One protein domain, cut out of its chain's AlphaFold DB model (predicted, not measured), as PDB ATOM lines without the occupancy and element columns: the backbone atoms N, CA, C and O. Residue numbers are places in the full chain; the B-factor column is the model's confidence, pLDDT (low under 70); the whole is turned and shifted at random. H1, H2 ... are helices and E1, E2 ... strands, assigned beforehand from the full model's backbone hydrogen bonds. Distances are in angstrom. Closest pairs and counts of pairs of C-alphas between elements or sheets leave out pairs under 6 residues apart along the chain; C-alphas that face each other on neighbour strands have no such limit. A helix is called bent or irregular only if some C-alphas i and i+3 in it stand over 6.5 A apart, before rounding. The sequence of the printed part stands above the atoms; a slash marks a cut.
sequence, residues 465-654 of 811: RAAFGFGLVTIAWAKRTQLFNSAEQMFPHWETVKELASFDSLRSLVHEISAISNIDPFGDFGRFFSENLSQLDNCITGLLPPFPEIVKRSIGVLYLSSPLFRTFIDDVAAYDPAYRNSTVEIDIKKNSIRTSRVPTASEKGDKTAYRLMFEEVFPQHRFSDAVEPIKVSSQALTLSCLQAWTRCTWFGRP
ATOM      1  N   ARG A 465      38.630 -14.226 -24.416       90.00
ATOM      2  CA  ARG A 465      39.191 -13.239 -23.481       90.00
ATOM      3  C   ARG A 465      40.044 -13.888 -22.386       90.00
ATOM      4  O   ARG A 465      41.055 -13.322 -21.985       90.00
ATOM      5  N   ALA A 466      39.628 -15.050 -21.895       87.94
ATOM      6  CA  ALA A 466      40.230 -15.722 -20.745       87.94
ATOM      7  C   ALA A 466      41.153 -16.894 -21.123       87.94
ATOM      8  O   ALA A 466      41.408 -17.759 -20.288       87.94
ATOM      9  N   ALA A 467      41.634 -16.967 -22.370       86.94
ATOM     10  CA  ALA A 467      42.319 -18.150 -22.897       86.94
ATOM     11  C   ALA A 467      43.518 -18.585 -22.039       86.94
ATOM     12  O   ALA A 467      43.697 -19.777 -21.791       86.94
ATOM     13  N   PHE A 468      44.295 -17.616 -21.548       85.50
ATOM     14  CA  PHE A 468      45.458 -17.847 -20.696       85.50
ATOM     15  C   PHE A 468      45.083 -18.477 -19.347       85.50
ATOM     16  O   PHE A 468      45.500 -19.597 -19.050       85.50
ATOM     17  N   GLY A 469      44.253 -17.797 -18.545       84.06
ATOM     18  CA  GLY A 469      43.842 -18.311 -17.235       84.06
ATOM     19  C   GLY A 469      43.018 -19.597 -17.343       84.06
ATOM     20  O   GLY A 469      43.162 -20.501 -16.525       84.06
ATOM     21  N   PHE A 470      42.216 -19.733 -18.398       85.75
ATOM     22  CA  PHE A 470      41.501 -20.968 -18.700       85.75
ATOM     23  C   PHE A 470      42.460 -22.130 -18.978       85.75
ATOM     24  O   PHE A 470      42.288 -23.216 -18.424       85.75
ATOM     25  N   GLY A 471      43.491 -21.900 -19.796       85.00
ATOM     26  CA  GLY A 471      44.540 -22.879 -20.064       85.00
ATOM     27  C   GLY A 471      45.216 -23.333 -18.777       85.00
ATOM     28  O   GLY A 471      45.268 -24.530 -18.528       85.00
ATOM     29  N   LEU A 472      45.617 -22.387 -17.920       81.12
ATOM     30  CA  LEU A 472      46.280 -22.651 -16.638       81.12
ATOM     31  C   LEU A 472      45.510 -23.609 -15.723       81.12
ATOM     32  O   LEU A 472      46.099 -24.535 -15.165       81.12
ATOM     33  N   VAL A 473      44.202 -23.409 -15.563       84.19
ATOM     34  CA  VAL A 473      43.405 -24.225 -14.631       84.19
ATOM     35  C   VAL A 473      43.006 -25.572 -15.238       84.19
ATOM     36  O   VAL A 473      42.787 -26.546 -14.516       84.19
ATOM     37  N   THR A 474      42.967 -25.663 -16.568       81.50
ATOM     38  CA  THR A 474      42.576 -26.883 -17.284       81.50
ATOM     39  C   THR A 474      43.757 -27.793 -17.643       81.50
ATOM     40  O   THR A 474      43.533 -28.871 -18.181       81.50
ATOM     41  N   ILE A 475      45.004 -27.464 -17.274       75.06
ATOM     42  CA  ILE A 475      46.187 -28.328 -17.514       75.06
ATOM     43  C   ILE A 475      46.019 -29.727 -16.893       75.06
ATOM     44  O   ILE A 475      46.471 -30.733 -17.449       75.06
ATOM     45  N   ALA A 476      45.349 -29.822 -15.741       66.06
ATOM     46  CA  ALA A 476      45.114 -31.091 -15.052       66.06
ATOM     47  C   ALA A 476      44.290 -32.098 -15.874       66.06
ATOM     48  O   ALA A 476      44.383 -33.306 -15.645       66.06
ATOM     49  N   TRP A 477      43.530 -31.607 -16.857       65.25
ATOM     50  CA  TRP A 477      42.640 -32.381 -17.716       65.25
ATOM     51  C   TRP A 477      43.353 -33.499 -18.502       65.25
ATOM     52  O   TRP A 477      42.749 -34.536 -18.777       65.25
ATOM     53  N   ALA A 478      44.650 -33.352 -18.798       61.78
ATOM     54  CA  ALA A 478      45.392 -34.271 -19.666       61.78
ATOM     55  C   ALA A 478      45.600 -35.702 -19.110       61.78
ATOM     56  O   ALA A 478      45.935 -36.598 -19.879       61.78
ATOM     57  N   LYS A 479      45.391 -35.957 -17.807       71.69
ATOM     58  CA  LYS A 479      45.629 -37.274 -17.164       71.69
ATOM     59  C   LYS A 479      44.349 -38.025 -16.747       71.69
ATOM     60  O   LYS A 479      44.303 -38.666 -15.706       71.69
ATOM     61  N   ARG A 480      43.283 -37.952 -17.551       81.25
ATOM     62  CA  ARG A 480      41.965 -38.535 -17.211       81.25
ATOM     63  C   ARG A 480      41.950 -40.065 -17.059       81.25
ATOM     64  O   ARG A 480      41.372 -40.576 -16.110       81.25
ATOM     65  N   THR A 481      42.585 -40.795 -17.979       84.50
ATOM     66  CA  THR A 481      42.433 -42.260 -18.082       84.50
ATOM     67  C   THR A 481      43.028 -42.977 -16.874       84.50
ATOM     68  O   THR A 481      42.477 -43.966 -16.410       84.50
ATOM     69  N   GLN A 482      44.120 -42.441 -16.321       86.75
ATOM     70  CA  GLN A 482      44.776 -43.011 -15.147       86.75
ATOM     71  C   GLN A 482      43.877 -42.927 -13.912       86.75
ATOM     72  O   GLN A 482      43.706 -43.936 -13.236       86.75
ATOM     73  N   LEU A 483      43.220 -41.785 -13.673       89.75
ATOM     74  CA  LEU A 483      42.304 -41.621 -12.542       89.75
ATOM     75  C   LEU A 483      41.078 -42.540 -12.635       89.75
ATOM     76  O   LEU A 483      40.657 -43.096 -11.625       89.75
ATOM     77  N   PHE A 484      40.506 -42.715 -13.827       90.44
ATOM     78  CA  PHE A 484      39.365 -43.614 -14.002       90.44
ATOM     79  C   PHE A 484      39.741 -45.072 -13.783       90.44
ATOM     80  O   PHE A 484      39.097 -45.739 -12.980       90.44
ATOM     81  N   ASN A 485      40.831 -45.531 -14.403       89.06
ATOM     82  CA  ASN A 485      41.353 -46.878 -14.174       89.06
ATOM     83  C   ASN A 485      41.664 -47.095 -12.687       89.06
ATOM     84  O   ASN A 485      41.384 -48.155 -12.138       89.06
ATOM     85  N   SER A 486      42.197 -46.061 -12.031       86.38
ATOM     86  CA  SER A 486      42.485 -46.065 -10.601       86.38
ATOM     87  C   SER A 486      41.220 -46.236  -9.758       86.38
ATOM     88  O   SER A 486      41.171 -47.075  -8.863       86.38
ATOM     89  N   ALA A 487      40.169 -45.469 -10.057       89.75
ATOM     90  CA  ALA A 487      38.886 -45.585  -9.375       89.75
ATOM     91  C   ALA A 487      38.248 -46.965  -9.601       89.75
ATOM     92  O   ALA A 487      37.807 -47.596  -8.642       89.75
ATOM     93  N   GLU A 488      38.265 -47.464 -10.840       89.56
ATOM     94  CA  GLU A 488      37.727 -48.779 -11.199       89.56
ATOM     95  C   GLU A 488      38.449 -49.934 -10.498       89.56
ATOM     96  O   GLU A 488      37.797 -50.891 -10.083       89.56
ATOM     97  N   GLN A 489      39.770 -49.841 -10.325       87.12
ATOM     98  CA  GLN A 489      40.561 -50.834  -9.590       87.12
ATOM     99  C   GLN A 489      40.232 -50.852  -8.095       87.12
ATOM    100  O   GLN A 489      40.194 -51.925  -7.500       87.12
ATOM    101  N   MET A 490      39.927 -49.691  -7.507       85.44
ATOM    102  CA  MET A 490      39.610 -49.569  -6.080       85.44
ATOM    103  C   MET A 490      38.156 -49.926  -5.737       85.44
ATOM    104  O   MET A 490      37.857 -50.271  -4.592       85.44
ATOM    105  N   PHE A 491      37.238 -49.844  -6.705       88.25
ATOM    106  CA  PHE A 491      35.806 -50.100  -6.524       88.25
ATOM    107  C   PHE A 491      35.461 -51.425  -5.815       88.25
ATOM    108  O   PHE A 491      34.641 -51.388  -4.894       88.25
ATOM    109  N   PRO A 492      36.076 -52.581  -6.140       87.75
ATOM    110  CA  PRO A 492      35.791 -53.846  -5.459       87.75
ATOM    111  C   PRO A 492      36.138 -53.851  -3.963       87.75
ATOM    112  O   PRO A 492      35.828 -54.816  -3.273       87.75
ATOM    113  N   HIS A 493      36.844 -52.835  -3.465       83.56
ATOM    114  CA  HIS A 493      37.354 -52.776  -2.095       83.56
ATOM    115  C   HIS A 493      36.637 -51.733  -1.239       83.56
ATOM    116  O   HIS A 493      36.954 -51.573  -0.060       83.56
ATOM    117  N   TRP A 494      35.640 -51.042  -1.791       86.31
ATOM    118  CA  TRP A 494      34.806 -50.087  -1.061       86.31
ATOM    119  C   TRP A 494      33.690 -50.803  -0.277       86.31
ATOM    120  O   TRP A 494      32.536 -50.380  -0.284       86.31
ATOM    121  N   GLU A 495      34.051 -51.879   0.434       63.12
ATOM    122  CA  GLU A 495      33.176 -52.844   1.134       63.12
ATOM    123  C   GLU A 495      32.250 -52.224   2.207       63.12
ATOM    124  O   GLU A 495      31.423 -52.911   2.798       63.12
ATOM    125  N   THR A 496      32.362 -50.921   2.474       61.50
ATOM    126  CA  THR A 496      31.653 -50.204   3.548       61.50
ATOM    127  C   THR A 496      30.604 -49.199   3.071       61.50
ATOM    128  O   THR A 496      29.939 -48.578   3.906       61.50
ATOM    129  N   VAL A 497      30.387 -49.041   1.760       63.06
ATOM    130  CA  VAL A 497      29.313 -48.167   1.265       63.06
ATOM    131  C   VAL A 497      27.973 -48.878   1.442       63.06
ATOM    132  O   VAL A 497      27.620 -49.780   0.692       63.06
ATOM    133  N   LYS A 498      27.214 -48.466   2.463       61.59
ATOM    134  CA  LYS A 498      25.919 -49.059   2.848       61.59
ATOM    135  C   LYS A 498      24.816 -48.946   1.780       61.59
ATOM    136  O   LYS A 498      23.760 -49.547   1.946       61.59
ATOM    137  N   GLU A 499      25.050 -48.212   0.694       78.38
ATOM    138  CA  GLU A 499      24.100 -47.991  -0.399       78.38
ATOM    139  C   GLU A 499      24.633 -48.560  -1.722       78.38
ATOM    140  O   GLU A 499      25.245 -47.847  -2.518       78.38
ATOM    141  N   LEU A 500      24.377 -49.849  -1.974       75.88
ATOM    142  CA  LEU A 500      24.772 -50.520  -3.224       75.88
ATOM    143  C   LEU A 500      24.298 -49.756  -4.482       75.88
ATOM    144  O   LEU A 500      25.052 -49.609  -5.437       75.88
ATOM    145  N   ALA A 501      23.077 -49.208  -4.460       81.75
ATOM    146  CA  ALA A 501      22.468 -48.538  -5.615       81.75
ATOM    147  C   ALA A 501      23.201 -47.249  -6.041       81.75
ATOM    148  O   ALA A 501      23.390 -46.993  -7.235       81.75
ATOM    149  N   SER A 502      23.642 -46.445  -5.069       85.56
ATOM    150  CA  SER A 502      24.422 -45.225  -5.312       85.56
ATOM    151  C   SER A 502      25.785 -45.566  -5.926       85.56
ATOM    152  O   SER A 502      26.288 -44.849  -6.790       85.56
ATOM    153  N   PHE A 503      26.360 -46.702  -5.529       87.12
ATOM    154  CA  PHE A 503      27.647 -47.172  -6.026       87.12
ATOM    155  C   PHE A 503      27.583 -47.751  -7.447       87.12
ATOM    156  O   PHE A 503      28.436 -47.428  -8.277       87.12
ATOM    157  N   ASP A 504      26.552 -48.532  -7.770       89.81
ATOM    158  CA  ASP A 504      26.332 -49.024  -9.137       89.81
ATOM    159  C   ASP A 504      26.108 -47.861 -10.116       89.81
ATOM    160  O   ASP A 504      26.647 -47.858 -11.226       89.81
ATOM    161  N   SER A 505      25.394 -46.823  -9.667       92.25
ATOM    162  CA  SER A 505      25.208 -45.581 -10.425       92.25
ATOM    163  C   SER A 505      26.542 -44.870 -10.678       92.25
ATOM    164  O   SER A 505      26.825 -44.492 -11.815       92.25
ATOM    165  N   LEU A 506      27.401 -44.746  -9.654       93.44
ATOM    166  CA  LEU A 506      28.744 -44.175  -9.799       93.44
ATOM    167  C   LEU A 506      29.558 -44.934 -10.849       93.44
ATOM    168  O   LEU A 506      30.156 -44.321 -11.732       93.44
ATOM    169  N   ARG A 507      29.584 -46.267 -10.751       92.25
ATOM    170  CA  ARG A 507      30.360 -47.124 -11.651       92.25
ATOM    171  C   ARG A 507      29.870 -47.011 -13.091       92.25
ATOM    172  O   ARG A 507      30.693 -46.884 -13.995       92.25
ATOM    173  N   SER A 508      28.551 -47.012 -13.295       93.81
ATOM    174  CA  SER A 508      27.945 -46.822 -14.615       93.81
ATOM    175  C   SER A 508      28.328 -45.468 -15.213       93.81
ATOM    176  O   SER A 508      28.809 -45.418 -16.343       93.81
ATOM    177  N   LEU A 509      28.197 -44.384 -14.441       93.50
ATOM    178  CA  LEU A 509      28.546 -43.030 -14.882       93.50
ATOM    179  C   LEU A 509      30.036 -42.895 -15.204       93.50
ATOM    180  O   LEU A 509      30.395 -42.305 -16.219       93.50
ATOM    181  N   VAL A 510      30.913 -43.455 -14.369       92.62
ATOM    182  CA  VAL A 510      32.364 -43.466 -14.602       92.62
ATOM    183  C   VAL A 510      32.704 -44.176 -15.911       92.62
ATOM    184  O   VAL A 510      33.439 -43.621 -16.729       92.62
ATOM    185  N   HIS A 511      32.132 -45.356 -16.142       91.56
ATOM    186  CA  HIS A 511      32.356 -46.119 -17.365       91.56
ATOM    187  C   HIS A 511      31.827 -45.376 -18.602       91.56
ATOM    188  O   HIS A 511      32.514 -45.272 -19.618       91.56
ATOM    189  N   GLU A 512      30.626 -44.809 -18.514       91.06
ATOM    190  CA  GLU A 512      29.998 -44.048 -19.593       91.06
ATOM    191  C   GLU A 512      30.792 -42.783 -19.948       91.06
ATOM    192  O   GLU A 512      31.101 -42.542 -21.117       91.06
ATOM    193  N   ILE A 513      31.204 -42.003 -18.947       90.62
ATOM    194  CA  ILE A 513      32.030 -40.804 -19.134       90.62
ATOM    195  C   ILE A 513      33.397 -41.181 -19.704       90.62
ATOM    196  O   ILE A 513      33.881 -40.504 -20.614       90.62
ATOM    197  N   SER A 514      34.011 -42.266 -19.222       89.44
ATOM    198  CA  SER A 514      35.271 -42.787 -19.758       89.44
ATOM    199  C   SER A 514      35.128 -43.142 -21.242       89.44
ATOM    200  O   SER A 514      35.911 -42.655 -22.066       89.44
ATOM    201  N   ALA A 515      34.072 -43.874 -21.611       88.50
ATOM    202  CA  ALA A 515      33.774 -44.255 -22.990       88.50
ATOM    203  C   ALA A 515      33.562 -43.035 -23.902       88.50
ATOM    204  O   ALA A 515      34.216 -42.931 -24.941       88.50
ATOM    205  N   ILE A 516      32.726 -42.071 -23.492       83.88
ATOM    206  CA  ILE A 516      32.476 -40.832 -24.251       83.88
ATOM    207  C   ILE A 516      33.771 -40.033 -24.417       83.88
ATOM    208  O   ILE A 516      34.067 -39.525 -25.499       83.88
ATOM    209  N   SER A 517      34.573 -39.943 -23.355       80.06
ATOM    210  CA  SER A 517      35.804 -39.160 -23.373       80.06
ATOM    211  C   SER A 517      36.815 -39.698 -24.392       80.06
ATOM    212  O   SER A 517      37.523 -38.904 -25.018       80.06
ATOM    213  N   ASN A 518      36.875 -41.018 -24.588       81.88
ATOM    214  CA  ASN A 518      37.806 -41.674 -25.507       81.88
ATOM    215  C   ASN A 518      37.456 -41.465 -26.985       81.88
ATOM    216  O   ASN A 518      38.369 -41.452 -27.805       81.88
ATOM    217  N   ILE A 519      36.178 -41.270 -27.315       80.12
ATOM    218  CA  ILE A 519      35.717 -41.115 -28.702       80.12
ATOM    219  C   ILE A 519      36.144 -39.764 -29.274       80.12
ATOM    220  O   ILE A 519      36.579 -39.696 -30.421       80.12
ATOM    221  N   ASP A 520      36.053 -38.698 -28.481       73.44
ATOM    222  CA  ASP A 520      36.390 -37.365 -28.966       73.44
ATOM    223  C   ASP A 520      37.010 -36.488 -27.868       73.44
ATOM    224  O   ASP A 520      36.318 -35.715 -27.208       73.44
ATOM    225  N   PRO A 521      38.331 -36.571 -27.631       63.62
ATOM    226  CA  PRO A 521      38.986 -35.761 -26.611       63.62
ATOM    227  C   PRO A 521      38.900 -34.258 -26.894       63.62
ATOM    228  O   PRO A 521      39.060 -33.476 -25.960       63.62
ATOM    229  N   PHE A 522      38.640 -33.817 -28.126       63.00
ATOM    230  CA  PHE A 522      38.664 -32.397 -28.494       63.00
ATOM    231  C   PHE A 522      37.307 -31.841 -28.928       63.00
ATOM    232  O   PHE A 522      37.147 -30.621 -28.920       63.00
ATOM    233  N   GLY A 523      36.326 -32.702 -29.172       65.25
ATOM    234  CA  GLY A 523      34.986 -32.379 -29.631       65.25
ATOM    235  C   GLY A 523      34.223 -31.384 -28.788       65.25
ATOM    236  O   GLY A 523      34.406 -31.266 -27.572       65.25
ATOM    237  N   ASP A 524      33.302 -30.689 -29.444       62.00
ATOM    238  CA  ASP A 524      32.259 -29.943 -28.756       62.00
ATOM    239  C   ASP A 524      31.310 -30.957 -28.104       62.00
ATOM    240  O   ASP A 524      30.351 -31.421 -28.719       62.00
ATOM    241  N   PHE A 525      31.632 -31.354 -26.872       66.88
ATOM    242  CA  PHE A 525      30.815 -32.262 -26.080       66.88
ATOM    243  C   PHE A 525      29.404 -31.690 -25.931       66.88
ATOM    244  O   PHE A 525      29.220 -30.560 -25.471       66.88
ATOM    245  N   GLY A 526      28.414 -32.477 -26.344       72.88
ATOM    246  CA  GLY A 526      27.008 -32.119 -26.227       72.88
ATOM    247  C   GLY A 526      26.536 -32.083 -24.774       72.88
ATOM    248  O   GLY A 526      27.183 -32.612 -23.869       72.88
ATOM    249  N   ARG A 527      25.350 -31.505 -24.572       76.62
ATOM    250  CA  ARG A 527      24.658 -31.409 -23.281       76.62
ATOM    251  C   ARG A 527      24.622 -32.725 -22.493       76.62
ATOM    252  O   ARG A 527      24.815 -32.698 -21.283       76.62
ATOM    253  N   PHE A 528      24.465 -33.852 -23.187       82.50
ATOM    254  CA  PHE A 528      24.487 -35.200 -22.614       82.50
ATOM    255  C   PHE A 528      25.726 -35.476 -21.749       82.50
ATOM    256  O   PHE A 528      25.624 -35.974 -20.633       82.50
ATOM    257  N   PHE A 529      26.911 -35.080 -22.217       85.56
ATOM    258  CA  PHE A 529      28.141 -35.280 -21.454       85.56
ATOM    259  C   PHE A 529      28.153 -34.448 -20.166       85.56
ATOM    260  O   PHE A 529      28.593 -34.924 -19.125       85.56
ATOM    261  N   SER A 530      27.630 -33.222 -20.205       87.00
ATOM    262  CA  SER A 530      27.522 -32.387 -19.004       87.00
ATOM    263  C   SER A 530      26.442 -32.828 -18.044       87.00
ATOM    264  O   SER A 530      26.608 -32.640 -16.842       87.00
ATOM    265  N   GLU A 531      25.362 -33.419 -18.547       87.62
ATOM    266  CA  GLU A 531      24.379 -34.112 -17.721       87.62
ATOM    267  C   GLU A 531      25.054 -35.261 -16.968       87.62
ATOM    268  O   GLU A 531      24.970 -35.291 -15.742       87.62
ATOM    269  N   ASN A 532      25.840 -36.100 -17.649       90.88
ATOM    270  CA  ASN A 532      26.600 -37.172 -17.003       90.88
ATOM    271  C   ASN A 532      27.640 -36.640 -16.003       90.88
ATOM    272  O   ASN A 532      27.751 -37.174 -14.904       90.88
ATOM    273  N   LEU A 533      28.369 -35.562 -16.319       92.94
ATOM    274  CA  LEU A 533      29.307 -34.939 -15.372       92.94
ATOM    275  C   LEU A 533      28.596 -34.356 -14.142       92.94
ATOM    276  O   LEU A 533      29.100 -34.487 -13.031       92.94
ATOM    277  N   SER A 534      27.437 -33.722 -14.324       92.81
ATOM    278  CA  SER A 534      26.623 -33.190 -13.224       92.81
ATOM    279  C   SER A 534      26.080 -34.322 -12.346       92.81
ATOM    280  O   SER A 534      26.198 -34.265 -11.125       92.81
ATOM    281  N   GLN A 535      25.579 -35.401 -12.956       93.12
ATOM    282  CA  GLN A 535      25.151 -36.604 -12.239       93.12
ATOM    283  C   GLN A 535      26.313 -37.260 -11.485       93.12
ATOM    284  O   GLN A 535      26.148 -37.642 -10.327       93.12
ATOM    285  N   LEU A 536      27.498 -37.339 -12.099       94.94
ATOM    286  CA  LEU A 536      28.703 -37.858 -11.458       94.94
ATOM    287  C   LEU A 536      29.110 -36.997 -10.253       94.94
ATOM    288  O   LEU A 536      29.388 -37.543  -9.189       94.94
ATOM    289  N   ASP A 537      29.110 -35.667 -10.381       95.75
ATOM    290  CA  ASP A 537      29.421 -34.752  -9.272       95.75
ATOM    291  C   ASP A 537      28.426 -34.899  -8.107       95.75
ATOM    292  O   ASP A 537      28.840 -34.973  -6.946       95.75
ATOM    293  N   ASN A 538      27.130 -35.021  -8.410       93.75
ATOM    294  CA  ASN A 538      26.077 -35.241  -7.415       93.75
ATOM    295  C   ASN A 538      26.225 -36.601  -6.717       93.75
ATOM    296  O   ASN A 538      26.158 -36.680  -5.489       93.75
ATOM    297  N   CYS A 539      26.495 -37.660  -7.484       94.56
ATOM    298  CA  CYS A 539      26.727 -39.004  -6.963       94.56
ATOM    299  C   CYS A 539      27.947 -39.040  -6.029       94.56
ATOM    300  O   CYS A 539      27.857 -39.525  -4.901       94.56
ATOM    301  N   ILE A 540      29.070 -38.443  -6.443       94.88
ATOM    302  CA  ILE A 540      30.275 -38.340  -5.607       94.88
ATOM    303  C   ILE A 540      29.992 -37.533  -4.336       94.88
ATOM    304  O   ILE A 540      30.446 -37.914  -3.259       94.88
ATOM    305  N   THR A 541      29.225 -36.446  -4.434       93.69
ATOM    306  CA  THR A 541      28.862 -35.621  -3.273       93.69
ATOM    307  C   THR A 541      28.075 -36.420  -2.233       93.69
ATOM    308  O   THR A 541      28.359 -36.283  -1.044       93.69
ATOM    309  N   GLY A 542      27.149 -37.283  -2.667       92.50
ATOM    310  CA  GLY A 542      26.395 -38.179  -1.783       92.50
ATOM    311  C   GLY A 542      27.236 -39.306  -1.170       92.50
ATOM    312  O   GLY A 542      26.989 -39.707  -0.038       92.50
ATOM    313  N   LEU A 543      28.258 -39.787  -1.888       92.12
ATOM    314  CA  LEU A 543      29.142 -40.869  -1.432       92.12
ATOM    315  C   LEU A 543      30.310 -40.393  -0.560       92.12
ATOM    316  O   LEU A 543      30.891 -41.183   0.189       92.12
ATOM    317  N   LEU A 544      30.700 -39.121  -0.664       92.06
ATOM    318  CA  LEU A 544      31.793 -38.572   0.127       92.06
ATOM    319  C   LEU A 544      31.401 -38.521   1.613       92.06
ATOM    320  O   LEU A 544      30.367 -37.944   1.953       92.06
ATOM    321  N   PRO A 545      32.255 -39.015   2.529       90.12
ATOM    322  CA  PRO A 545      32.012 -38.885   3.963       90.12
ATOM    323  C   PRO A 545      31.839 -37.411   4.379       90.12
ATOM    324  O   PRO A 545      32.303 -36.499   3.673       90.12
ATOM    325  N   PRO A 546      31.205 -37.149   5.538       90.38
ATOM    326  CA  PRO A 546      30.905 -35.805   6.034       90.38
ATOM    327  C   PRO A 546      32.159 -35.099   6.583       90.38
ATOM    328  O   PRO A 546      32.187 -34.617   7.713       90.38
ATOM    329  N   PHE A 547      33.234 -35.051   5.794       88.62
ATOM    330  CA  PHE A 547      34.402 -34.240   6.099       88.62
ATOM    331  C   PHE A 547      34.088 -32.752   5.947       88.62
ATOM    332  O   PHE A 547      33.273 -32.386   5.093       88.62
ATOM    333  N   PRO A 548      34.800 -31.888   6.695       91.62
ATOM    334  CA  PRO A 548      34.806 -30.458   6.434       91.62
ATOM    335  C   PRO A 548      35.087 -30.179   4.955       91.62
ATOM    336  O   PRO A 548      36.012 -30.751   4.376       91.62
ATOM    337  N   GLU A 549      34.327 -29.271   4.345       91.12
ATOM    338  CA  GLU A 549      34.434 -28.969   2.911       91.12
ATOM    339  C   GLU A 549      35.862 -28.582   2.500       91.12
ATOM    340  O   GLU A 549      36.355 -28.970   1.441       91.12
ATOM    341  N   ILE A 550      36.581 -27.906   3.398       93.12
ATOM    342  CA  ILE A 550      37.980 -27.533   3.206       93.12
ATOM    343  C   ILE A 550      38.896 -28.732   2.932       93.12
ATOM    344  O   ILE A 550      39.809 -28.615   2.121       93.12
ATOM    345  N   VAL A 551      38.644 -29.896   3.538       93.88
ATOM    346  CA  VAL A 551      39.430 -31.120   3.317       93.88
ATOM    347  C   VAL A 551      39.245 -31.617   1.886       93.88
ATOM    348  O   VAL A 551      40.229 -31.787   1.163       93.88
ATOM    349  N   LYS A 552      37.987 -31.774   1.456       93.94
ATOM    350  CA  LYS A 552      37.622 -32.230   0.104       93.94
ATOM    351  C   LYS A 552      38.228 -31.306  -0.954       93.94
ATOM    352  O   LYS A 552      38.899 -31.749  -1.887       93.94
ATOM    353  N   ARG A 553      38.067 -29.994  -0.757       95.12
ATOM    354  CA  ARG A 553      38.591 -28.964  -1.662       95.12
ATOM    355  C   ARG A 553      40.108 -28.904  -1.681       95.12
ATOM    356  O   ARG A 553      40.672 -28.695  -2.744       95.12
ATOM    357  N   SER A 554      40.776 -29.124  -0.554       96.00
ATOM    358  CA  SER A 554      42.243 -29.119  -0.491       96.00
ATOM    359  C   SER A 554      42.860 -30.260  -1.290       96.00
ATOM    360  O   SER A 554      43.827 -30.043  -2.020       96.00
ATOM    361  N   ILE A 555      42.262 -31.453  -1.218       95.94
ATOM    362  CA  ILE A 555      42.638 -32.589  -2.069       95.94
ATOM    363  C   ILE A 555      42.424 -32.235  -3.539       95.94
ATOM    364  O   ILE A 555      43.328 -32.419  -4.351       95.94
ATOM    365  N   GLY A 556      41.261 -31.670  -3.873       95.50
ATOM    366  CA  GLY A 556      40.969 -31.243  -5.238       95.50
ATOM    367  C   GLY A 556      41.950 -30.193  -5.764       95.50
ATOM    368  O   GLY A 556      42.431 -30.314  -6.886       95.50
ATOM    369  N   VAL A 557      42.308 -29.194  -4.949       95.31
ATOM    370  CA  VAL A 557      43.301 -28.169  -5.301       95.31
ATOM    371  C   VAL A 557      44.647 -28.818  -5.602       95.31
ATOM    372  O   VAL A 557      45.221 -28.523  -6.645       95.31
ATOM    373  N   LEU A 558      45.130 -29.724  -4.744       94.19
ATOM    374  CA  LEU A 558      46.392 -30.429  -4.984       94.19
ATOM    375  C   LEU A 558      46.341 -31.306  -6.235       94.19
ATOM    376  O   LEU A 558      47.310 -31.331  -6.991       94.19
ATOM    377  N   TYR A 559      45.227 -31.998  -6.475       93.75
ATOM    378  CA  TYR A 559      45.042 -32.804  -7.677       93.75
ATOM    379  C   TYR A 559      45.136 -31.952  -8.951       93.75
ATOM    380  O   TYR A 559      45.815 -32.331  -9.907       93.75
ATOM    381  N   LEU A 560      44.513 -30.770  -8.951       92.19
ATOM    382  CA  LEU A 560      44.538 -29.864 -10.098       92.19
ATOM    383  C   LEU A 560      45.886 -29.140 -10.262       92.19
ATOM    384  O   LEU A 560      46.339 -28.950 -11.389       92.19
ATOM    385  N   SER A 561      46.552 -28.760  -9.171       90.75
ATOM    386  CA  SER A 561      47.755 -27.919  -9.224       90.75
ATOM    387  C   SER A 561      49.080 -28.688  -9.205       90.75
ATOM    388  O   SER A 561      50.089 -28.168  -9.681       90.75
ATOM    389  N   SER A 562      49.124 -29.915  -8.671       89.94
ATOM    390  CA  SER A 562      50.371 -30.652  -8.428       89.94
ATOM    391  C   SER A 562      50.490 -31.909  -9.302       89.94
ATOM    392  O   SER A 562      49.777 -32.892  -9.092       89.94
ATOM    393  N   PRO A 563      51.433 -31.944 -10.265       86.88
ATOM    394  CA  PRO A 563      51.739 -33.160 -11.020       86.88
ATOM    395  C   PRO A 563      52.210 -34.317 -10.130       86.88
ATOM    396  O   PRO A 563      51.845 -35.460 -10.382       86.88
ATOM    397  N   LEU A 564      52.978 -34.013  -9.075       87.56
ATOM    398  CA  LEU A 564      53.480 -35.012  -8.127       87.56
ATOM    399  C   LEU A 564      52.344 -35.657  -7.334       87.56
ATOM    400  O   LEU A 564      52.338 -36.870  -7.164       87.56
ATOM    401  N   PHE A 565      51.361 -34.861  -6.900       91.19
ATOM    402  CA  PHE A 565      50.193 -35.398  -6.205       91.19
ATOM    403  C   PHE A 565      49.380 -36.317  -7.120       91.19
ATOM    404  O   PHE A 565      48.962 -37.380  -6.685       91.19
ATOM    405  N   ARG A 566      49.223 -35.967  -8.406       89.62
ATOM    406  CA  ARG A 566      48.586 -36.852  -9.398       89.62
ATOM    407  C   ARG A 566      49.324 -38.180  -9.544       89.62
ATOM    408  O   ARG A 566      48.693 -39.215  -9.409       89.62
ATOM    409  N   THR A 567      50.647 -38.151  -9.710       88.31
ATOM    410  CA  THR A 567      51.462 -39.379  -9.737       88.31
ATOM    411  C   THR A 567      51.309 -40.191  -8.452       88.31
ATOM    412  O   THR A 567      51.237 -41.409  -8.508       88.31
ATOM    413  N   PHE A 568      51.193 -39.540  -7.292       89.31
ATOM    414  CA  PHE A 568      50.905 -40.245  -6.048       89.31
ATOM    415  C   PHE A 568      49.542 -40.953  -6.069       89.31
ATOM    416  O   PHE A 568      49.472 -42.086  -5.602       89.31
ATOM    417  N   ILE A 569      48.488 -40.327  -6.604       90.38
ATOM    418  CA  ILE A 569      47.173 -40.968  -6.771       90.38
ATOM    419  C   ILE A 569      47.265 -42.157  -7.732       90.38
ATOM    420  O   ILE A 569      46.746 -43.224  -7.408       90.38
ATOM    421  N   ASP A 570      47.963 -41.986  -8.858       86.81
ATOM    422  CA  ASP A 570      48.187 -43.050  -9.843       86.81
ATOM    423  C   ASP A 570      48.898 -44.253  -9.189       86.81
ATOM    424  O   ASP A 570      48.472 -45.396  -9.346       86.81
ATOM    425  N   ASP A 571      49.941 -43.994  -8.392       85.56
ATOM    426  CA  ASP A 571      50.674 -45.027  -7.656       85.56
ATOM    427  C   ASP A 571      49.775 -45.727  -6.622       85.56
ATOM    428  O   ASP A 571      49.761 -46.951  -6.543       85.56
ATOM    429  N   VAL A 572      48.999 -44.978  -5.825       85.06
ATOM    430  CA  VAL A 572      48.116 -45.564  -4.793       85.06
ATOM    431  C   VAL A 572      47.152 -46.580  -5.396       85.06
ATOM    432  O   VAL A 572      46.890 -47.605  -4.770       85.06
ATOM    433  N   ALA A 573      46.653 -46.318  -6.600       82.00
ATOM    434  CA  ALA A 573      45.735 -47.221  -7.263       82.00
ATOM    435  C   ALA A 573      46.428 -48.387  -7.975       82.00
ATOM    436  O   ALA A 573      45.955 -49.515  -7.882       82.00
ATOM    437  N   ALA A 574      47.581 -48.151  -8.612       81.56
ATOM    438  CA  ALA A 574      48.321 -49.191  -9.329       81.56
ATOM    439  C   ALA A 574      48.790 -50.351  -8.429       81.56
ATOM    440  O   ALA A 574      49.025 -51.454  -8.920       81.56
ATOM    441  N   TYR A 575      48.948 -50.110  -7.126       78.00
ATOM    442  CA  TYR A 575      49.468 -51.091  -6.173       78.00
ATOM    443  C   TYR A 575      48.405 -51.659  -5.194       78.00
ATOM    444  O   TYR A 575      48.752 -52.290  -4.187       78.00
ATOM    445  N   ASP A 576      47.112 -51.453  -5.453       64.25
ATOM    446  CA  ASP A 576      45.991 -52.064  -4.713       64.25
ATOM    447  C   ASP A 576      45.987 -53.603  -4.930       64.25
ATOM    448  O   ASP A 576      46.142 -54.026  -6.079       64.25
ATOM    449  N   PRO A 577      45.889 -54.490  -3.902       68.62
ATOM    450  CA  PRO A 577      45.398 -54.312  -2.523       68.62
ATOM    451  C   PRO A 577      46.412 -53.871  -1.452       68.62
ATOM    452  O   PRO A 577      46.022 -53.628  -0.307       68.62
ATOM    453  N   ALA A 578      47.711 -53.776  -1.757       67.56
ATOM    454  CA  ALA A 578      48.749 -53.575  -0.733       67.56
ATOM    455  C   ALA A 578      48.659 -52.208  -0.026       67.56
ATOM    456  O   ALA A 578      49.089 -52.068   1.117       67.56
ATOM    457  N   TYR A 579      48.053 -51.215  -0.682       69.25
ATOM    458  CA  TYR A 579      47.953 -49.834  -0.207       69.25
ATOM    459  C   TYR A 579      46.563 -49.438   0.297       69.25
ATOM    460  O   TYR A 579      46.323 -48.246   0.502       69.25
ATOM    461  N   ARG A 580      45.677 -50.403   0.596       71.75
ATOM    462  CA  ARG A 580      44.358 -50.141   1.216       71.75
ATOM    463  C   ARG A 580      44.442 -49.265   2.469       71.75
ATOM    464  O   ARG A 580      43.557 -48.451   2.711       71.75
ATOM    465  N   ASN A 581      45.536 -49.392   3.223       78.31
ATOM    466  CA  ASN A 581      45.794 -48.634   4.450       78.31
ATOM    467  C   ASN A 581      46.527 -47.304   4.214       78.31
ATOM    468  O   ASN A 581      46.959 -46.661   5.173       78.31
ATOM    469  N   SER A 582      46.703 -46.885   2.959       83.69
ATOM    470  CA  SER A 582      47.249 -45.564   2.661       83.69
ATOM    471  C   SER A 582      46.290 -44.506   3.175       83.69
ATOM    472  O   SER A 582      45.102 -44.501   2.855       83.69
ATOM    473  N   THR A 583      46.829 -43.598   3.978       87.56
ATOM    474  CA  THR A 583      46.072 -42.476   4.521       87.56
ATOM    475  C   THR A 583      46.719 -41.173   4.100       87.56
ATOM    476  O   THR A 583      47.945 -41.070   3.965       87.56
ATOM    477  N   VAL A 584      45.870 -40.180   3.875       93.12
ATOM    478  CA  VAL A 584      46.293 -38.798   3.674       93.12
ATOM    479  C   VAL A 584      45.926 -38.030   4.928       93.12
ATOM    480  O   VAL A 584      44.761 -37.939   5.291       93.12
ATOM    481  N   GLU A 585      46.933 -37.523   5.618       95.62
ATOM    482  CA  GLU A 585      46.791 -36.730   6.828       95.62
ATOM    483  C   GLU A 585      46.862 -35.248   6.455       95.62
ATOM    484  O   GLU A 585      47.873 -34.765   5.941       95.62
ATOM    485  N   ILE A 586      45.776 -34.523   6.695       94.75
ATOM    486  CA  ILE A 586      45.667 -33.096   6.402       94.75
ATOM    487  C   ILE A 586      45.826 -32.327   7.710       94.75
ATOM    488  O   ILE A 586      44.944 -32.352   8.568       94.75
ATOM    489  N   ASP A 587      46.950 -31.627   7.848       94.31
ATOM    490  CA  ASP A 587      47.256 -30.759   8.983       94.31
ATOM    491  C   ASP A 587      47.141 -29.296   8.539       94.31
ATOM    492  O   ASP A 587      48.074 -28.706   7.978       94.31
ATOM    493  N   ILE A 588      45.955 -28.731   8.778       92.00
ATOM    494  CA  ILE A 588      45.600 -27.360   8.399       92.00
ATOM    495  C   ILE A 588      46.513 -26.355   9.114       92.00
ATOM    496  O   ILE A 588      47.002 -25.420   8.489       92.00
ATOM    497  N   LYS A 589      46.824 -26.589  10.398       89.94
ATOM    498  CA  LYS A 589      47.685 -25.702  11.197       89.94
ATOM    499  C   LYS A 589      49.113 -25.659  10.674       89.94
ATOM    500  O   LYS A 589      49.742 -24.606  10.667       89.94
ATOM    501  N   LYS A 590      49.644 -26.807  10.248       90.50
ATOM    502  CA  LYS A 590      50.997 -26.890   9.680       90.50
ATOM    503  C   LYS A 590      51.053 -26.563   8.191       90.50
ATOM    504  O   LYS A 590      52.127 -26.682   7.604       90.50
ATOM    505  N   ASN A 591      49.937 -26.179   7.568       90.88
ATOM    506  CA  ASN A 591      49.851 -25.955   6.127       90.88
ATOM    507  C   ASN A 591      50.389 -27.144   5.302       90.88
ATOM    508  O   ASN A 591      51.027 -26.967   4.258       90.88
ATOM    509  N   SER A 592      50.175 -28.372   5.792       91.81
ATOM    510  CA  SER A 592      50.794 -29.575   5.231       91.81
ATOM    511  C   SER A 592      49.803 -30.717   5.064       91.81
ATOM    512  O   SER A 592      49.040 -31.034   5.972       91.81
ATOM    513  N   ILE A 593      49.873 -31.376   3.916       91.81
ATOM    514  CA  ILE A 593      49.137 -32.589   3.585       91.81
ATOM    515  C   ILE A 593      50.176 -33.693   3.446       91.81
ATOM    516  O   ILE A 593      51.017 -33.654   2.551       91.81
ATOM    517  N   ARG A 594      50.180 -34.648   4.369       94.06
ATOM    518  CA  ARG A 594      51.151 -35.740   4.411       94.06
ATOM    519  C   ARG A 594      50.489 -37.000   3.904       94.06
ATOM    520  O   ARG A 594      49.404 -37.355   4.343       94.06
ATOM    521  N   THR A 595      51.157 -37.702   3.011       91.62
ATOM    522  CA  THR A 595      50.691 -39.007   2.555       91.62
ATOM    523  C   THR A 595      51.589 -40.069   3.157       91.62
ATOM    524  O   THR A 595      52.812 -39.976   3.028       91.62
ATOM    525  N   SER A 596      51.009 -41.066   3.817       85.12
ATOM    526  CA  SER A 596      51.756 -42.222   4.305       85.12
ATOM    527  C   SER A 596      51.516 -43.401   3.371       85.12
ATOM    528  O   SER A 596      50.419 -43.968   3.369       85.12
ATOM    529  N   ARG A 597      52.541 -43.787   2.609       81.00
ATOM    530  CA  ARG A 597      52.569 -45.092   1.952       81.00
ATOM    531  C   ARG A 597      52.919 -46.112   3.021       81.00
ATOM    532  O   ARG A 597      53.992 -46.024   3.606       81.00
ATOM    533  N   VAL A 598      52.016 -47.036   3.323       73.00
ATOM    534  CA  VAL A 598      52.312 -48.156   4.221       73.00
ATOM    535  C   VAL A 598      52.349 -49.415   3.363       73.00
ATOM    536  O   VAL A 598      51.294 -50.010   3.147       73.00
ATOM    537  N   PRO A 599      53.526 -49.811   2.835       63.34
ATOM    538  CA  PRO A 599      53.698 -51.157   2.317       63.34
ATOM    539  C   PRO A 599      53.459 -52.155   3.454       63.34
ATOM    540  O   PRO A 599      53.696 -51.860   4.629       63.34
ATOM    541  N   THR A 600      52.975 -53.341   3.115       60.59
ATOM    542  CA  THR A 600      52.698 -54.432   4.051       60.59
ATOM    543  C   THR A 600      53.860 -54.682   5.036       60.59
ATOM    544  O   THR A 600      54.976 -55.006   4.647       60.59
ATOM    545  N   ALA A 601      53.556 -54.515   6.329       60.19
ATOM    546  CA  ALA A 601      54.259 -54.882   7.574       60.19
ATOM    547  C   ALA A 601      55.769 -54.590   7.792       60.19
ATOM    548  O   ALA A 601      56.159 -54.529   8.956       60.19
ATOM    549  N   SER A 602      56.625 -54.396   6.780       58.88
ATOM    550  CA  SER A 602      58.090 -54.444   6.980       58.88
ATOM    551  C   SER A 602      58.894 -53.217   6.529       58.88
ATOM    552  O   SER A 602      60.069 -53.124   6.883       58.88
ATOM    553  N   GLU A 603      58.322 -52.266   5.787       69.12
ATOM    554  CA  GLU A 603      59.083 -51.119   5.268       69.12
ATOM    555  C   GLU A 603      58.707 -49.796   5.938       69.12
ATOM    556  O   GLU A 603      57.542 -49.492   6.206       69.12
ATOM    557  N   LYS A 604      59.735 -48.986   6.214       75.62
ATOM    558  CA  LYS A 604      59.607 -47.625   6.738       75.62
ATOM    559  C   LYS A 604      58.894 -46.783   5.678       75.62
ATOM    560  O   LYS A 604      59.529 -46.313   4.742       75.62
ATOM    561  N   GLY A 605      57.577 -46.654   5.827       73.25
ATOM    562  CA  GLY A 605      56.697 -46.044   4.836       73.25
ATOM    563  C   GLY A 605      57.205 -44.706   4.308       73.25
ATOM    564  O   GLY A 605      57.554 -43.818   5.093       73.25
ATOM    565  N   ASP A 606      57.236 -44.575   2.982       81.62
ATOM    566  CA  ASP A 606      57.609 -43.333   2.320       81.62
ATOM    567  C   ASP A 606      56.563 -42.255   2.639       81.62
ATOM    568  O   ASP A 606      55.350 -42.445   2.463       81.62
ATOM    569  N   LYS A 607      57.036 -41.136   3.187       85.62
ATOM    570  CA  LYS A 607      56.203 -40.003   3.587       85.62
ATOM    571  C   LYS A 607      56.531 -38.835   2.682       85.62
ATOM    572  O   LYS A 607      57.555 -38.180   2.859       85.62
ATOM    573  N   THR A 608      55.615 -38.520   1.777       89.50
ATOM    574  CA  THR A 608      55.681 -37.276   1.008       89.50
ATOM    575  C   THR A 608      54.766 -36.231   1.642       89.50
ATOM    576  O   THR A 608      53.685 -36.540   2.151       89.50
ATOM    577  N   ALA A 609      55.240 -34.988   1.696       90.88
ATOM    578  CA  ALA A 609      54.505 -33.858   2.247       90.88
ATOM    579  C   ALA A 609      54.229 -32.840   1.140       90.88
ATOM    580  O   ALA A 609      55.140 -32.363   0.466       90.88
ATOM    581  N   TYR A 610      52.962 -32.488   0.980       91.44
ATOM    582  CA  TYR A 610      52.475 -31.474   0.063       91.44
ATOM    583  C   TYR A 610      52.121 -30.226   0.863       91.44
ATOM    584  O   TYR A 610      51.447 -30.300   1.888       91.44
ATOM    585  N   ARG A 611      52.580 -29.065   0.403       88.25
ATOM    586  CA  ARG A 611      52.317 -27.785   1.066       88.25
ATOM    587  C   ARG A 611      51.097 -27.089   0.465       88.25
ATOM    588  O   ARG A 611      50.973 -27.010  -0.759       88.25
ATOM    589  N   LEU A 612      50.216 -26.582   1.320       90.31
ATOM    590  CA  LEU A 612      49.035 -25.808   0.945       90.31
ATOM    591  C   LEU A 612      48.844 -24.704   1.984       90.31
ATOM    592  O   LEU A 612      48.633 -25.005   3.152       90.31
ATOM    593  N   MET A 613      48.935 -23.441   1.567       89.94
ATOM    594  CA  MET A 613      48.704 -22.289   2.446       89.94
ATOM    595  C   MET A 613      47.208 -22.119   2.699       89.94
ATOM    596  O   MET A 613      46.535 -21.412   1.948       89.94
ATOM    597  N   PHE A 614      46.665 -22.800   3.708       90.75
ATOM    598  CA  PHE A 614      45.220 -22.838   3.932       90.75
ATOM    599  C   PHE A 614      44.660 -21.447   4.220       90.75
ATOM    600  O   PHE A 614      43.660 -21.076   3.618       90.75
ATOM    601  N   GLU A 615      45.326 -20.655   5.063       90.19
ATOM    602  CA  GLU A 615      44.871 -19.303   5.423       90.19
ATOM    603  C   GLU A 615      44.784 -18.365   4.214       90.19
ATOM    604  O   GLU A 615      43.833 -17.598   4.078       90.19
ATOM    605  N   GLU A 616      45.738 -18.464   3.285       89.25
ATOM    606  CA  GLU A 616      45.721 -17.648   2.074       89.25
ATOM    607  C   GLU A 616      44.706 -18.154   1.046       89.25
ATOM    608  O   GLU A 616      44.053 -17.353   0.373       89.25
ATOM    609  N   VAL A 617      44.586 -19.472   0.884       91.19
ATOM    610  CA  VAL A 617      43.732 -20.086  -0.141       91.19
ATOM    611  C   VAL A 617      42.255 -20.071   0.277       91.19
ATOM    612  O   VAL A 617      41.394 -19.880  -0.578       91.19
ATOM    613  N   PHE A 618      41.955 -20.176   1.576       92.19
ATOM    614  CA  PHE A 618      40.607 -20.282   2.146       92.19
ATOM    615  C   PHE A 618      40.293 -19.139   3.140       92.19
ATOM    616  O   PHE A 618      39.998 -19.399   4.308       92.19
ATOM    617  N   PRO A 619      40.286 -17.865   2.704       79.62
ATOM    618  CA  PRO A 619      40.217 -16.708   3.605       79.62
ATOM    619  C   PRO A 619      38.894 -16.575   4.376       79.62
ATOM    620  O   PRO A 619      38.837 -15.892   5.394       79.62
ATOM    621  N   GLN A 620      37.815 -17.201   3.897       73.00
ATOM    622  CA  GLN A 620      36.492 -17.130   4.532       73.00
ATOM    623  C   GLN A 620      36.268 -18.197   5.606       73.00
ATOM    624  O   GLN A 620      35.292 -18.125   6.354       73.00
ATOM    625  N   HIS A 621      37.154 -19.186   5.707       75.75
ATOM    626  CA  HIS A 621      37.013 -20.237   6.697       75.75
ATOM    627  C   HIS A 621      37.669 -19.801   8.001       75.75
ATOM    628  O   HIS A 621      38.877 -19.599   8.083       75.75
ATOM    629  N   ARG A 622      36.860 -19.667   9.055       71.19
ATOM    630  CA  ARG A 622      37.395 -19.504  10.405       71.19
ATOM    631  C   ARG A 622      37.971 -20.843  10.848       71.19
ATOM    632  O   ARG A 622      37.225 -21.757  11.181       71.19
ATOM    633  N   PHE A 623      39.293 -20.940  10.894       80.75
ATOM    634  CA  PHE A 623      40.041 -22.096  11.408       80.75
ATOM    635  C   PHE A 623      39.992 -22.206  12.946       80.75
ATOM    636  O   PHE A 623      40.963 -22.612  13.577       80.75
ATOM    637  N   SER A 624      38.887 -21.764  13.553       57.66
ATOM    638  CA  SER A 624      38.834 -21.250  14.927       57.66
ATOM    639  C   SER A 624      38.999 -22.292  16.026       57.66
ATOM    640  O   SER A 624      39.271 -21.900  17.152       57.66
ATOM    641  N   ASP A 625      38.901 -23.582  15.735       63.66
ATOM    642  CA  ASP A 625      39.096 -24.618  16.742       63.66
ATOM    643  C   ASP A 625      40.208 -25.548  16.294       63.66
ATOM    644  O   ASP A 625      40.416 -25.767  15.104       63.66
ATOM    645  N   ALA A 626      40.979 -26.048  17.253       53.88
ATOM    646  CA  ALA A 626      42.134 -26.892  17.023       53.88
ATOM    647  C   ALA A 626      41.758 -28.198  16.302       53.88
ATOM    648  O   ALA A 626      41.613 -29.233  16.940       53.88
ATOM    649  N   VAL A 627      41.629 -28.155  14.976       72.50
ATOM    650  CA  VAL A 627      41.360 -29.339  14.164       72.50
ATOM    651  C   VAL A 627      42.602 -30.217  14.233       72.50
ATOM    652  O   VAL A 627      43.671 -29.843  13.742       72.50
ATOM    653  N   GLU A 628      42.480 -31.349  14.920       91.06
ATOM    654  CA  GLU A 628      43.474 -32.414  14.864       91.06
ATOM    655  C   GLU A 628      43.714 -32.814  13.402       91.06
ATOM    656  O   GLU A 628      42.803 -32.689  12.579       91.06
ATOM    657  N   PRO A 629      44.920 -33.287  13.045       93.75
ATOM    658  CA  PRO A 629      45.185 -33.739  11.689       93.75
ATOM    659  C   PRO A 629      44.120 -34.734  11.213       93.75
ATOM    660  O   PRO A 629      43.904 -35.787  11.818       93.75
ATOM    661  N   ILE A 630      43.435 -34.393  10.121       94.88
ATOM    662  CA  ILE A 630      42.322 -35.196   9.610       94.88
ATOM    663  C   ILE A 630      42.899 -36.288   8.720       94.88
ATOM    664  O   ILE A 630      43.544 -35.998   7.712       94.88
ATOM    665  N   LYS A 631      42.638 -37.548   9.070       95.00
ATOM    666  CA  LYS A 631      42.981 -38.695   8.227       95.00
ATOM    667  C   LYS A 631      41.875 -38.947   7.210       95.00
ATOM    668  O   LYS A 631      40.724 -39.176   7.572       95.00
ATOM    669  N   VAL A 632      42.247 -38.940   5.939       94.12
ATOM    670  CA  VAL A 632      41.377 -39.224   4.802       94.12
ATOM    671  C   VAL A 632      41.705 -40.619   4.283       94.12
ATOM    672  O   VAL A 632      42.872 -40.940   4.036       94.12
ATOM    673  N   SER A 633      40.673 -41.453   4.148       91.50
ATOM    674  CA  SER A 633      40.794 -42.791   3.569       91.50
ATOM    675  C   SER A 633      41.140 -42.719   2.082       91.50
ATOM    676  O   SER A 633      40.828 -41.737   1.405       91.50
ATOM    677  N   SER A 634      41.735 -43.787   1.553       89.44
ATOM    678  CA  SER A 634      42.011 -43.931   0.121       89.44
ATOM    679  C   SER A 634      40.745 -43.763  -0.736       89.44
ATOM    680  O   SER A 634      40.776 -43.071  -1.747       89.44
ATOM    681  N   GLN A 635      39.599 -44.287  -0.288       89.88
ATOM    682  CA  GLN A 635      38.308 -44.089  -0.954       89.88
ATOM    683  C   GLN A 635      37.920 -42.607  -1.054       89.88
ATOM    684  O   GLN A 635      37.614 -42.113  -2.137       89.88
ATOM    685  N   ALA A 636      37.928 -41.880   0.067       92.44
ATOM    686  CA  ALA A 636      37.524 -40.478   0.075       92.44
ATOM    687  C   ALA A 636      38.517 -39.582  -0.677       92.44
ATOM    688  O   ALA A 636      38.114 -38.588  -1.285       92.44
ATOM    689  N   LEU A 637      39.799 -39.952  -0.671       93.81
ATOM    690  CA  LEU A 637      40.837 -39.341  -1.490       93.81
ATOM    691  C   LEU A 637      40.509 -39.486  -2.982       93.81
ATOM    692  O   LEU A 637      40.422 -38.477  -3.678       93.81
ATOM    693  N   THR A 638      40.268 -40.711  -3.455       92.44
ATOM    694  CA  THR A 638      39.945 -40.992  -4.862       92.44
ATOM    695  C   THR A 638      38.648 -40.312  -5.287       92.44
ATOM    696  O   THR A 638      38.625 -39.670  -6.333       92.44
ATOM    697  N   LEU A 639      37.601 -40.354  -4.455       94.00
ATOM    698  CA  LEU A 639      36.349 -39.635  -4.710       94.00
ATOM    699  C   LEU A 639      36.563 -38.116  -4.800       94.00
ATOM    700  O   LEU A 639      36.034 -37.484  -5.708       94.00
ATOM    701  N   SER A 640      37.378 -37.523  -3.922       95.38
ATOM    702  CA  SER A 640      37.676 -36.082  -3.966       95.38
ATOM    703  C   SER A 640      38.478 -35.697  -5.217       95.38
ATOM    704  O   SER A 640      38.211 -34.662  -5.831       95.38
ATOM    705  N   CYS A 641      39.436 -36.533  -5.635       95.06
ATOM    706  CA  CYS A 641      40.178 -36.354  -6.886       95.06
ATOM    707  C   CYS A 641      39.264 -36.488  -8.111       95.06
ATOM    708  O   CYS A 641      39.343 -35.664  -9.023       95.06
ATOM    709  N   LEU A 642      38.363 -37.476  -8.114       94.44
ATOM    710  CA  LEU A 642      37.367 -37.672  -9.165       94.44
ATOM    711  C   LEU A 642      36.418 -36.479  -9.247       94.44
ATOM    712  O   LEU A 642      36.198 -35.964 -10.335       94.44
ATOM    713  N   GLN A 643      35.954 -35.960  -8.111       95.62
ATOM    714  CA  GLN A 643      35.130 -34.756  -8.074       95.62
ATOM    715  C   GLN A 643      35.858 -33.547  -8.669       95.62
ATOM    716  O   GLN A 643      35.304 -32.806  -9.484       95.62
ATOM    717  N   ALA A 644      37.121 -33.351  -8.285       95.38
ATOM    718  CA  ALA A 644      37.936 -32.258  -8.792       95.38
ATOM    719  C   ALA A 644      38.165 -32.363 -10.302       95.38
ATOM    720  O   ALA A 644      38.055 -31.363 -11.016       95.38
ATOM    721  N   TRP A 645      38.426 -33.575 -10.795       94.44
ATOM    722  CA  TRP A 645      38.518 -33.854 -12.220       94.44
ATOM    723  C   TRP A 645      37.190 -33.589 -12.941       94.44
ATOM    724  O   TRP A 645      37.200 -32.924 -13.975       94.44
ATOM    725  N   THR A 646      36.059 -34.039 -12.392       94.38
ATOM    726  CA  THR A 646      34.716 -33.846 -12.966       94.38
ATOM    727  C   THR A 646      34.396 -32.362 -13.107       94.38
ATOM    728  O   THR A 646      34.053 -31.910 -14.200       94.38
ATOM    729  N   ARG A 647      34.597 -31.569 -12.046       94.75
ATOM    730  CA  ARG A 647      34.359 -30.116 -12.065       94.75
ATOM    731  C   ARG A 647      35.310 -29.379 -12.997       94.75
ATOM    732  O   ARG A 647      34.871 -28.507 -13.742       94.75
ATOM    733  N   CYS A 648      36.591 -29.749 -13.021       93.88
ATOM    734  CA  CYS A 648      37.551 -29.166 -13.958       93.88
ATOM    735  C   CYS A 648      37.234 -29.534 -15.414       93.88
ATOM    736  O   CYS A 648      37.355 -28.693 -16.298       93.88
ATOM    737  N   THR A 649      36.766 -30.755 -15.676       91.44
ATOM    738  CA  THR A 649      36.364 -31.203 -17.019       91.44
ATOM    739  C   THR A 649      35.101 -30.490 -17.485       91.44
ATOM    740  O   THR A 649      35.054 -30.013 -18.618       91.44
ATOM    741  N   TRP A 650      34.111 -30.349 -16.601       92.94
ATOM    742  CA  TRP A 650      32.912 -29.554 -16.854       92.94
ATOM    743  C   TRP A 650      33.280 -28.086 -17.123       92.94
ATOM    744  O   TRP A 650      32.854 -27.510 -18.125       92.94
ATOM    745  N   PHE A 651      34.172 -27.508 -16.310       93.25
ATOM    746  CA  PHE A 651      34.729 -26.175 -16.542       93.25
ATOM    747  C   PHE A 651      35.502 -26.107 -17.868       93.25
ATOM    748  O   PHE A 651      35.370 -25.150 -18.613       93.25
ATOM    749  N   GLY A 652      36.224 -27.146 -18.267       91.31
ATOM    750  CA  GLY A 652      36.933 -27.213 -19.547       91.31
ATOM    751  C   GLY A 652      36.038 -27.102 -20.794       91.31
ATOM    752  O   GLY A 652      36.561 -26.949 -21.903       91.31
ATOM    753  N   ARG A 653      34.707 -27.166 -20.645       89.62
ATOM    754  CA  ARG A 653      33.728 -27.223 -21.743       89.62
ATOM    755  C   ARG A 653      32.588 -26.202 -21.592       89.62
ATOM    756  O   ARG A 653      31.420 -26.584 -21.473       89.62
ATOM    757  N   PRO A 654      32.892 -24.893 -21.620       93.19
ATOM    758  CA  PRO A 654      31.857 -23.873 -21.568       93.19
ATOM    759  C   PRO A 654      31.120 -23.705 -22.899       93.19
ATOM    760  O   PRO A 654      31.675 -23.928 -23.976       93.19
TER     761      PRO A 654
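This is residues 465 to 654 of the 811 residues of an uncharacterized protein of Massariosphaeria phaeospora (UniProt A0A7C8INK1). A small antiparallel sheet of four strands stands at one end of a helical body, in which H1b, H2, H3 and H7 form an up-and-down bundle, each running against the one before it in the chain. H4 and H5 lie between sheet and bundle, and the other arm of the bent H1, H1a, passes H4 and H7. The printed part has 190 residues, with seven named helices and four strands in the order H1 H2 H3 H4 H5 E1 E2 E3 H6 E4 H7; the class is mixed, helices and strands. It is compact, with a radius of gyration of the C-alphas of 16.8 A and spans of 46 by 40 by 28 A.

The strands are E1, residues 583 to 587, E2, 592 to 596, E3, 607 to 611, and E4, 630 to 633. H4 covers 549 to 561, H5 563 to 574, H6 614 to 617, H7 634 to 651 (25.4 A), H2 500 to 519 (29.3 A) and H3 527 to 543 (24.2 A). H1, residues 467 to 493, was assigned as one helix by its hydrogen bonds but is bent, with C-alphas 478 and 481 8.7 A apart; its arms are H1a, 467 to 478, and H1b, 481 to 493. Both are irregular: C-alphas 473 and 476 are 7.1 A apart, 489 and 492 7.0 A. C-alpha 467 is at (42.319, -18.150, -22.897), C-alpha 651 at (34.729, -26.175, -16.542).

The sheet's order is E3 E2 E1 E4, and E1 E2 E3 form a meander, each strand the antiparallel neighbour of the one before. N 593 and O 610 are 2.8 A apart, N 585 and O 594 2.8 A, N 632 and O 584 2.8 A, within hydrogen-bond range. H4 is on the sheet at a height of 9.8 A; H5 and H7 only graze it. H7, with residues 637 to 645 alone, touches H4 at a steep tilt of 66 degrees, closest C-alphas Gly 556 and Ala 644, 4.8 A. H7 touches H3 at a shallow tilt of 27 degrees, opposite ways, closest C-alphas Asp 537 and Gln 643, 5.8 A. H2 and H3 form a helical hairpin. H6 is near H4. Every O i to N i+4 pair is within range in H2, H3, H4, H5 and H7, but 5 of 8 in H1a and 7 of 9 in H1b; H6 is too short for one.

The C-alphas farthest apart, Arg 465 and Ser 602, are 54.6 A apart. The printed part has no cut; the link H6 to E4 is long. Mean pLDDT of the printed part is 85.2; 24 residues are under 70, among them 521 to 525 and 599 to 603.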